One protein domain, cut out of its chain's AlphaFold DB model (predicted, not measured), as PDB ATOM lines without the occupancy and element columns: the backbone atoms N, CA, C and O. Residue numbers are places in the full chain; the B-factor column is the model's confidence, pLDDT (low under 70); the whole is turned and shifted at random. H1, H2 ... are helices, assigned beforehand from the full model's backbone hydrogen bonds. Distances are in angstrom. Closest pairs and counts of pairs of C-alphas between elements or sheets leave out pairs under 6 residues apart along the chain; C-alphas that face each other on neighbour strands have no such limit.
ATOM      1  N   SER A   2       3.151 -37.873 -37.080       48.53
ATOM      2  CA  SER A   2       4.563 -38.001 -36.672       48.53
ATOM      3  C   SER A   2       5.384 -36.744 -36.978       48.53
ATOM      4  O   SER A   2       6.540 -36.841 -37.366       48.53
ATOM      5  N   ALA A   3       4.797 -35.556 -36.821       51.62
ATOM      6  CA  ALA A   3       5.490 -34.301 -37.123       51.62
ATOM      7  C   ALA A   3       6.521 -33.896 -36.048       51.62
ATOM      8  O   ALA A   3       7.282 -32.963 -36.257       51.62
ATOM      9  N   LEU A   4       6.552 -34.580 -34.896       55.19
ATOM     10  CA  LEU A   4       7.244 -34.096 -33.695       55.19
ATOM     11  C   LEU A   4       8.229 -35.108 -33.077       55.19
ATOM     12  O   LEU A   4       8.735 -34.896 -31.977       55.19
ATOM     13  N   GLY A   5       8.497 -36.226 -33.763       59.38
ATOM     14  CA  GLY A   5       9.433 -37.257 -33.287       59.38
ATOM     15  C   GLY A   5       8.877 -38.204 -32.213       59.38
ATOM     16  O   GLY A   5       9.647 -38.903 -31.559       59.38
ATOM     17  N   TYR A   6       7.554 -38.248 -32.021       65.31
ATOM     18  CA  TYR A   6       6.871 -39.219 -31.157       65.31
ATOM     19  C   TYR A   6       5.503 -39.609 -31.731       65.31
ATOM     20  O   TYR A   6       4.852 -38.833 -32.434       65.31
ATOM     21  N   GLU A   7       5.072 -40.838 -31.439       67.44
ATOM     22  CA  GLU A   7       3.842 -41.404 -31.987       67.44
ATOM     23  C   GLU A   7       2.626 -40.998 -31.144       67.44
ATOM     24  O   GLU A   7       2.309 -41.591 -30.108       67.44
ATOM     25  N   VAL A   8       1.903 -39.978 -31.607       70.94
ATOM     26  CA  VAL A   8       0.541 -39.718 -31.131       70.94
ATOM     27  C   VAL A   8      -0.433 -40.525 -31.979       70.94
ATOM     28  O   VAL A   8      -0.643 -40.218 -33.158       70.94
ATOM     29  N   LYS A   9      -1.039 -41.541 -31.354       70.62
ATOM     30  CA  LYS A   9      -1.957 -42.485 -32.006       70.62
ATOM     31  C   LYS A   9      -3.253 -41.824 -32.485       70.62
ATOM     32  O   LYS A   9      -3.772 -42.203 -33.528       70.62
ATOM     33  N   SER A  10      -3.786 -40.835 -31.756       79.19
ATOM     34  CA  SER A  10      -5.033 -40.148 -32.133       79.19
ATOM     35  C   SER A  10      -5.181 -38.744 -31.531       79.19
ATOM     36  O   SER A  10      -4.657 -38.445 -30.458       79.19
ATOM     37  N   ASN A  11      -5.984 -37.891 -32.180       79.88
ATOM     38  CA  ASN A  11      -6.359 -36.568 -31.649       79.88
ATOM     39  C   ASN A  11      -7.150 -36.656 -30.334       79.88
ATOM     40  O   ASN A  11      -7.081 -35.750 -29.504       79.88
ATOM     41  N   ALA A  12      -7.883 -37.754 -30.115       84.62
ATOM     42  CA  ALA A  12      -8.578 -38.004 -28.856       84.62
ATOM     43  C   ALA A  12      -7.595 -38.122 -27.679       84.62
ATOM     44  O   ALA A  12      -7.876 -37.611 -26.597       84.62
ATOM     45  N   GLN A  13      -6.415 -38.709 -27.902       85.19
ATOM     46  CA  GLN A  13      -5.363 -38.808 -26.890       85.19
ATOM     47  C   GLN A  13      -4.853 -37.422 -26.461       85.19
ATOM     48  O   GLN A  13      -4.712 -37.159 -25.271       85.19
ATOM     49  N   ILE A  14      -4.661 -36.503 -27.414       82.50
ATOM     50  CA  ILE A  14      -4.273 -35.112 -27.118       82.50
ATOM     51  C   ILE A  14      -5.373 -34.410 -26.315       82.50
ATOM     52  O   ILE A  14      -5.086 -33.709 -25.346       82.50
ATOM     53  N   ARG A  15      -6.645 -34.618 -26.683       86.81
ATOM     54  CA  ARG A  15      -7.784 -34.055 -25.940       86.81
ATOM     55  C   ARG A  15      -7.815 -34.542 -24.490       86.81
ATOM     56  O   ARG A  15      -8.021 -33.718 -23.609       86.81
ATOM     57  N   GLN A  16      -7.555 -35.827 -24.245       88.06
ATOM     58  CA  GLN A  16      -7.485 -36.391 -22.890       88.06
ATOM     59  C   GLN A  16      -6.368 -35.766 -22.049       88.06
ATOM     60  O   GLN A  16      -6.559 -35.552 -20.853       88.06
ATOM     61  N   TRP A  17      -5.224 -35.449 -22.664       86.94
ATOM     62  CA  TRP A  17      -4.142 -34.727 -21.991       86.94
ATOM     63  C   TRP A  17      -4.545 -33.291 -21.667       86.94
ATOM     64  O   TRP A  17      -4.335 -32.830 -20.552       86.94
ATOM     65  N   ARG A  18      -5.201 -32.605 -22.611       83.56
ATOM     66  CA  ARG A  18      -5.680 -31.230 -22.414       83.56
ATOM     67  C   ARG A  18      -6.713 -31.122 -21.291       83.56
ATOM     68  O   ARG A  18      -6.731 -30.125 -20.584       83.56
ATOM     69  N   THR A  19      -7.587 -32.116 -21.141       85.62
ATOM     70  CA  THR A  19      -8.592 -32.147 -20.066       85.62
ATOM     71  C   THR A  19      -8.042 -32.685 -18.744       85.62
ATOM     72  O   THR A  19      -8.800 -32.781 -17.786       85.62
ATOM     73  N   GLY A  20      -6.767 -33.091 -18.682       82.06
ATOM     74  CA  GLY A  20      -6.167 -33.694 -17.487       82.06
ATOM     75  C   GLY A  20      -6.708 -35.087 -17.146       82.06
ATOM     76  O   GLY A  20      -6.437 -35.605 -16.070       82.06
ATOM     77  N   PHE A  21      -7.461 -35.715 -18.056       85.44
ATOM     78  CA  PHE A  21      -8.041 -37.044 -17.832       85.44
ATOM     79  C   PHE A  21      -6.962 -38.135 -17.800       85.44
ATOM     80  O   PHE A  21      -7.093 -39.137 -17.100       85.44
ATOM     81  N   ARG A  22      -5.880 -37.947 -18.562       85.50
ATOM     82  CA  ARG A  22      -4.673 -38.776 -18.496       85.50
ATOM     83  C   ARG A  22      -3.432 -37.913 -18.630       85.50
ATOM     84  O   ARG A  22      -3.419 -36.980 -19.426       85.50
ATOM     85  N   SER A  23      -2.365 -38.300 -17.943       85.12
ATOM     86  CA  SER A  23      -1.048 -37.703 -18.154       85.12
ATOM     87  C   SER A  23      -0.368 -38.333 -19.377       85.12
ATOM     88  O   SER A  23      -0.414 -39.560 -19.538       85.12
ATOM     89  N   PRO A  24       0.285 -37.545 -20.249       87.75
ATOM     90  CA  PRO A  24       1.131 -38.091 -21.304       87.75
ATOM     91  C   PRO A  24       2.261 -38.949 -20.721       87.75
ATOM     92  O   PRO A  24       2.679 -38.787 -19.572       87.75
ATOM     93  N   SER A  25       2.764 -39.885 -21.527       87.88
ATOM     94  CA  SER A  25       3.994 -40.604 -21.201       87.88
ATOM     95  C   SER A  25       5.204 -39.678 -21.314       87.88
ATOM     96  O   SER A  25       5.152 -38.606 -21.917       87.88
ATOM     97  N   GLU A  26       6.321 -40.129 -20.774       87.12
ATOM     98  CA  GLU A  26       7.579 -39.391 -20.682       87.12
ATOM     99  C   GLU A  26       8.088 -38.958 -22.062       87.12
ATOM    100  O   GLU A  26       8.369 -37.783 -22.297       87.12
ATOM    101  N   LYS A  27       8.085 -39.896 -23.020       86.44
ATOM    102  CA  LYS A  27       8.443 -39.639 -24.425       86.44
ATOM    103  C   LYS A  27       7.536 -38.586 -25.065       86.44
ATOM    104  O   LYS A  27       8.020 -37.713 -25.779       86.44
ATOM    105  N   ASN A  28       6.235 -38.634 -24.772       86.94
ATOM    106  CA  ASN A  28       5.272 -37.669 -25.303       86.94
ATOM    107  C   ASN A  28       5.455 -36.281 -24.679       86.94
ATOM    108  O   ASN A  28       5.269 -35.288 -25.372       86.94
ATOM    109  N   CYS A  29       5.854 -36.202 -23.406       88.69
ATOM    110  CA  CYS A  29       6.179 -34.933 -22.756       88.69
ATOM    111  C   CYS A  29       7.389 -34.268 -23.421       88.69
ATOM    112  O   CYS A  29       7.324 -33.096 -23.776       88.69
ATOM    113  N   VAL A  30       8.472 -35.027 -23.627       86.81
ATOM    114  CA  VAL A  30       9.683 -34.561 -24.332       86.81
ATOM    115  C   VAL A  30       9.341 -34.080 -25.734       86.81
ATOM    116  O   VAL A  30       9.805 -33.035 -26.183       86.81
ATOM    117  N   GLY A  31       8.521 -34.862 -26.421       86.44
ATOM    118  CA  GLY A  31       8.052 -34.551 -27.748       86.44
ATOM    119  C   GLY A  31       7.240 -33.259 -27.816       86.44
ATOM    120  O   GLY A  31       7.539 -32.405 -28.643       86.44
ATOM    121  N   LEU A  32       6.243 -33.101 -26.940       85.25
ATOM    122  CA  LEU A  32       5.417 -31.892 -26.850       85.25
ATOM    123  C   LEU A  32       6.253 -30.654 -26.529       85.25
ATOM    124  O   LEU A  32       6.028 -29.590 -27.098       85.25
ATOM    125  N   GLU A  33       7.233 -30.787 -25.641       88.62
ATOM    126  CA  GLU A  33       8.135 -29.691 -25.303       88.62
ATOM    127  C   GLU A  33       8.952 -29.243 -26.518       88.62
ATOM    128  O   GLU A  33       8.969 -28.057 -26.828       88.62
ATOM    129  N   LYS A  34       9.546 -30.180 -27.267       86.00
ATOM    130  CA  LYS A  34      10.261 -29.861 -28.515       86.00
ATOM    131  C   LYS A  34       9.335 -29.275 -29.579       86.00
ATOM    132  O   LYS A  34       9.693 -28.319 -30.245       86.00
ATOM    133  N   ALA A  35       8.136 -29.830 -29.711       83.75
ATOM    134  CA  ALA A  35       7.125 -29.389 -30.663       83.75
ATOM    135  C   ALA A  35       6.632 -27.963 -30.445       83.75
ATOM    136  O   ALA A  35       6.136 -27.322 -31.367       83.75
ATOM    137  N   THR A  36       6.683 -27.517 -29.197       86.06
ATOM    138  CA  THR A  36       6.190 -26.210 -28.778       86.06
ATOM    139  C   THR A  36       7.329 -25.242 -28.480       86.06
ATOM    140  O   THR A  36       7.077 -24.205 -27.868       86.06
ATOM    141  N   ASP A  37       8.562 -25.573 -28.884       85.94
ATOM    142  CA  ASP A  37       9.785 -24.811 -28.598       85.94
ATOM    143  C   ASP A  37       9.916 -24.426 -27.114       85.94
ATOM    144  O   ASP A  37      10.258 -23.304 -26.750       85.94
ATOM    145  N   GLY A  38       9.582 -25.359 -26.221       85.25
ATOM    146  CA  GLY A  38       9.672 -25.162 -24.774       85.25
ATOM    147  C   GLY A  38       8.555 -24.311 -24.162       85.25
ATOM    148  O   GLY A  38       8.631 -23.995 -22.972       85.25
ATOM    149  N   ARG A  39       7.503 -23.960 -24.921       88.19
ATOM    150  CA  ARG A  39       6.303 -23.300 -24.366       88.19
ATOM    151  C   ARG A  39       5.538 -24.204 -23.407       88.19
ATOM    152  O   ARG A  39       4.991 -23.708 -22.429       88.19
ATOM    153  N   ILE A  40       5.487 -25.505 -23.688       86.62
ATOM    154  CA  ILE A  40       4.934 -26.510 -22.778       86.62
ATOM    155  C   ILE A  40       6.095 -27.308 -22.203       86.62
ATOM    156  O   ILE A  40       6.784 -28.004 -22.946       86.62
ATOM    157  N   ARG A  41       6.307 -27.256 -20.886       88.38
ATOM    158  CA  ARG A  41       7.367 -28.042 -20.245       88.38
ATOM    159  C   ARG A  41       6.830 -29.389 -19.788       88.38
ATOM    160  O   ARG A  41       5.659 -29.544 -19.443       88.38
ATOM    161  N   ARG A  42       7.720 -30.379 -19.690       89.12
ATOM    162  CA  ARG A  42       7.373 -31.711 -19.143       89.12
ATOM    163  C   ARG A  42       6.839 -31.625 -17.711       89.12
ATOM    164  O   ARG A  42       5.981 -32.413 -17.334       89.12
ATOM    165  N   GLN A  43       7.322 -30.643 -16.945       87.56
ATOM    166  CA  GLN A  43       6.892 -30.365 -15.572       87.56
ATOM    167  C   GLN A  43       5.421 -29.932 -15.498       87.56
ATOM    168  O   GLN A  43       4.718 -30.346 -14.578       87.56
ATOM    169  N   ASP A  44       4.948 -29.164 -16.486       86.19
ATOM    170  CA  ASP A  44       3.559 -28.691 -16.563       86.19
ATOM    171  C   ASP A  44       2.602 -29.829 -16.935       86.19
ATOM    172  O   ASP A  44       1.471 -29.891 -16.459       86.19
ATOM    173  N   LEU A  45       3.072 -30.768 -17.762       85.69
ATOM    174  CA  LEU A  45       2.310 -31.951 -18.169       85.69
ATOM    175  C   LEU A  45       2.226 -33.025 -17.074       85.69
ATOM    176  O   LEU A  45       1.307 -33.846 -17.092       85.69
ATOM    177  N   ARG A  46       3.192 -33.053 -16.150       87.88
ATOM    178  CA  ARG A  46       3.323 -34.071 -15.094       87.88
ATOM    179  C   ARG A  46       3.662 -33.469 -13.724       87.88
ATOM    180  O   ARG A  46       4.659 -33.855 -13.121       87.88
ATOM    181  N   PRO A  47       2.835 -32.571 -13.164       85.94
ATOM    182  CA  PRO A  47       3.165 -31.809 -11.956       85.94
ATOM    183  C   PRO A  47       3.314 -32.643 -10.674       85.94
ATOM    184  O   PRO A  47       3.726 -32.082  -9.661       85.94
ATOM    185  N   ASN A  48       2.985 -33.940 -10.699       84.62
ATOM    186  CA  ASN A  48       2.979 -34.826  -9.530       84.62
ATOM    187  C   ASN A  48       4.140 -35.832  -9.505       84.62
ATOM    188  O   ASN A  48       4.419 -36.407  -8.457       84.62
ATOM    189  N   ASP A  49       4.783 -36.077 -10.643       86.62
ATOM    190  CA  ASP A  49       5.736 -37.176 -10.806       86.62
ATOM    191  C   ASP A  49       6.910 -36.850 -11.743       86.62
ATOM    192  O   ASP A  49       7.831 -37.656 -11.863       86.62
ATOM    193  N   TRP A  50       6.952 -35.660 -12.359       88.06
ATOM    194  CA  TRP A  50       8.041 -35.274 -13.266       88.06
ATOM    195  C   TRP A  50       9.438 -35.390 -12.634       88.06
ATOM    196  O   TRP A  50      10.381 -35.772 -13.320       88.06
ATOM    197  N   TRP A  51       9.589 -35.104 -11.334       86.81
ATOM    198  CA  TRP A  51      10.882 -35.172 -10.629       86.81
ATOM    199  C   TRP A  51      11.385 -36.596 -10.395       86.81
ATOM    200  O   TRP A  51      12.570 -36.776 -10.135       86.81
ATOM    201  N   LEU A  52      10.500 -37.596 -10.455       87.81
ATOM    202  CA  LEU A  52      10.882 -39.007 -10.354       87.81
ATOM    203  C   LEU A  52      11.473 -39.518 -11.672       87.81
ATOM    204  O   LEU A  52      12.279 -40.440 -11.667       87.81
ATOM    205  N   ILE A  53      11.062 -38.915 -12.786       87.94
ATOM    206  CA  ILE A  53      11.397 -39.350 -14.144       87.94
ATOM    207  C   ILE A  53      12.595 -38.571 -14.677       87.94
ATOM    208  O   ILE A  53      13.490 -39.154 -15.277       87.94
ATOM    209  N   TRP A  54      12.600 -37.255 -14.447       87.88
ATOM    210  CA  TRP A  54      13.670 -36.342 -14.838       87.88
ATOM    211  C   TRP A  54      14.310 -35.726 -13.587       87.88
ATOM    212  O   TRP A  54      14.122 -34.532 -13.317       87.88
ATOM    213  N   PRO A  55      15.034 -36.517 -12.773       84.50
ATOM    214  CA  PRO A  55      15.703 -36.012 -11.575       84.50
ATOM    215  C   PRO A  55      16.801 -34.982 -11.891       84.50
ATOM    216  O   PRO A  55      17.196 -34.209 -11.017       84.50
ATOM    217  N   GLU A  56      17.287 -34.940 -13.134       86.75
ATOM    218  CA  GLU A  56      18.250 -33.955 -13.622       86.75
ATOM    219  C   GLU A  56      17.657 -32.546 -13.782       86.75
ATOM    220  O   GLU A  56      18.407 -31.570 -13.852       86.75
ATOM    221  N   MET A  57      16.326 -32.406 -13.819       83.56
ATOM    222  CA  MET A  57      15.689 -31.105 -14.000       83.56
ATOM    223  C   MET A  57      15.768 -30.224 -12.735       83.56
ATOM    224  O   MET A  57      15.604 -30.701 -11.604       83.56
ATOM    225  N   PRO A  58      15.944 -28.899 -12.903       78.69
ATOM    226  CA  PRO A  58      15.950 -27.961 -11.786       78.69
ATOM    227  C   PRO A  58      14.609 -28.006 -11.038       78.69
ATOM    228  O   PRO A  58      13.541 -27.936 -11.641       78.69
ATOM    229  N   GLY A  59      14.676 -28.148  -9.710       77.06
ATOM    230  CA  GLY A  59      13.513 -28.262  -8.820       77.06
ATOM    231  C   GLY A  59      13.167 -29.689  -8.375       77.06
ATOM    232  O   GLY A  59      12.456 -29.841  -7.381       77.06
ATOM    233  N   ALA A  60      13.711 -30.728  -9.024       77.69
ATOM    234  CA  ALA A  60      13.480 -32.120  -8.627       77.69
ATOM    235  C   ALA A  60      14.094 -32.443  -7.253       77.69
ATOM    236  O   ALA A  60      13.458 -33.063  -6.401       77.69
ATOM    237  N   LYS A  61      15.307 -31.932  -6.999       64.06
ATOM    238  CA  LYS A  61      16.105 -32.222  -5.792       64.06
ATOM    239  C   LYS A  61      15.418 -31.855  -4.469       64.06
ATOM    240  O   LYS A  61      15.697 -32.482  -3.456       64.06
ATOM    241  N   ASN A  62      14.500 -30.883  -4.476       61.31
ATOM    242  CA  ASN A  62      13.843 -30.379  -3.262       61.31
ATOM    243  C   ASN A  62      12.493 -31.042  -2.939       61.31
ATOM    244  O   ASN A  62      11.913 -30.745  -1.895       61.31
ATOM    245  N   ARG A  63      11.950 -31.906  -3.810       63.88
ATOM    246  CA  ARG A  63      10.586 -32.452  -3.636       63.88
ATOM    247  C   ARG A  63      10.524 -33.816  -2.955       63.88
ATOM    248  O   ARG A  63       9.484 -34.147  -2.392       63.88
ATOM    249  N   SER A  64      11.621 -34.568  -2.913       56.31
ATOM    250  CA  SER A  64      11.648 -35.933  -2.360       56.31
ATOM    251  C   SER A  64      11.466 -36.029  -0.834       56.31
ATOM    252  O   SER A  64      11.419 -37.136  -0.308       56.31
ATOM    253  N   ILE A  65      11.350 -34.907  -0.108       57.50
ATOM    254  CA  ILE A  65      11.388 -34.884   1.369       57.50
ATOM    255  C   ILE A  65       9.992 -34.861   2.028       57.50
ATOM    256  O   ILE A  65       9.877 -35.108   3.223       57.50
ATOM    257  N   LYS A  66       8.888 -34.654   1.298       47.56
ATOM    258  CA  LYS A  66       7.551 -34.693   1.925       47.56
ATOM    259  C   LYS A  66       6.952 -36.102   1.925       47.56
ATOM    260  O   LYS A  66       6.040 -36.389   1.156       47.56
ATOM    261  N   LYS A  67       7.435 -36.958   2.828       44.22
ATOM    262  CA  LYS A  67       6.624 -38.051   3.383       44.22
ATOM    263  C   LYS A  67       6.021 -37.569   4.706       44.22
ATOM    264  O   LYS A  67       6.767 -37.182   5.600       44.22
ATOM    265  N   LYS A  68       4.691 -37.528   4.779       41.78
ATOM    266  CA  LYS A  68       3.927 -37.448   6.028       41.78
ATOM    267  C   LYS A  68       3.413 -38.846   6.336       41.78
ATOM    268  O   LYS A  68       3.074 -39.538   5.348       41.78
TER     269      LYS A  68
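This is residues 2 to 68 of the 68 residues of the protein "YdaS antitoxin of YdaST toxin-antitoxin system" of Cupriavidus alkaliphilus (UniProt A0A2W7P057). Little regular structure: an elongated run of loops with H2, H3 and H4 following one another along the long axis, H1 to the side of H2, and residues 54 to 68 making one end. The 67 printed residues, 26 in four named helices, H1 to H4, with no named strand, are all helix by class. The whole is only just compact, close to loose: radius of gyration of the C-alphas 13.0 A, spans 39 by 23 by 17 A.

H1, residues 11 to 18, and H2, residues 26 to 35, are apart; in both, every O i to N i+4 pair is within hydrogen-bond range. H2 touches H3, residues 42 to 45; the closest C-alphas, of Cys 29 and Arg 42, are 5.0 A apart. H3 and H4, residues 50 to 53, both too short for such pairs, only just touch, only at the corner, with 3 pairs of C-alphas within 8 A, the closest Gln 43 and Trp 50, 5.5 A.

H1 spans 10.7 A from C-alpha 11 at (-6.359, -36.568, -31.649), H2 14.1 A; H4 ends at C-alpha 53, (11.397, -39.350, -14.144).

The printed part has no cut. The farthest C-alphas, Ala 3 and Lys 68, are 43.3 A apart. Confidence is under 70 at residues 2 to 7 and 61 to 68.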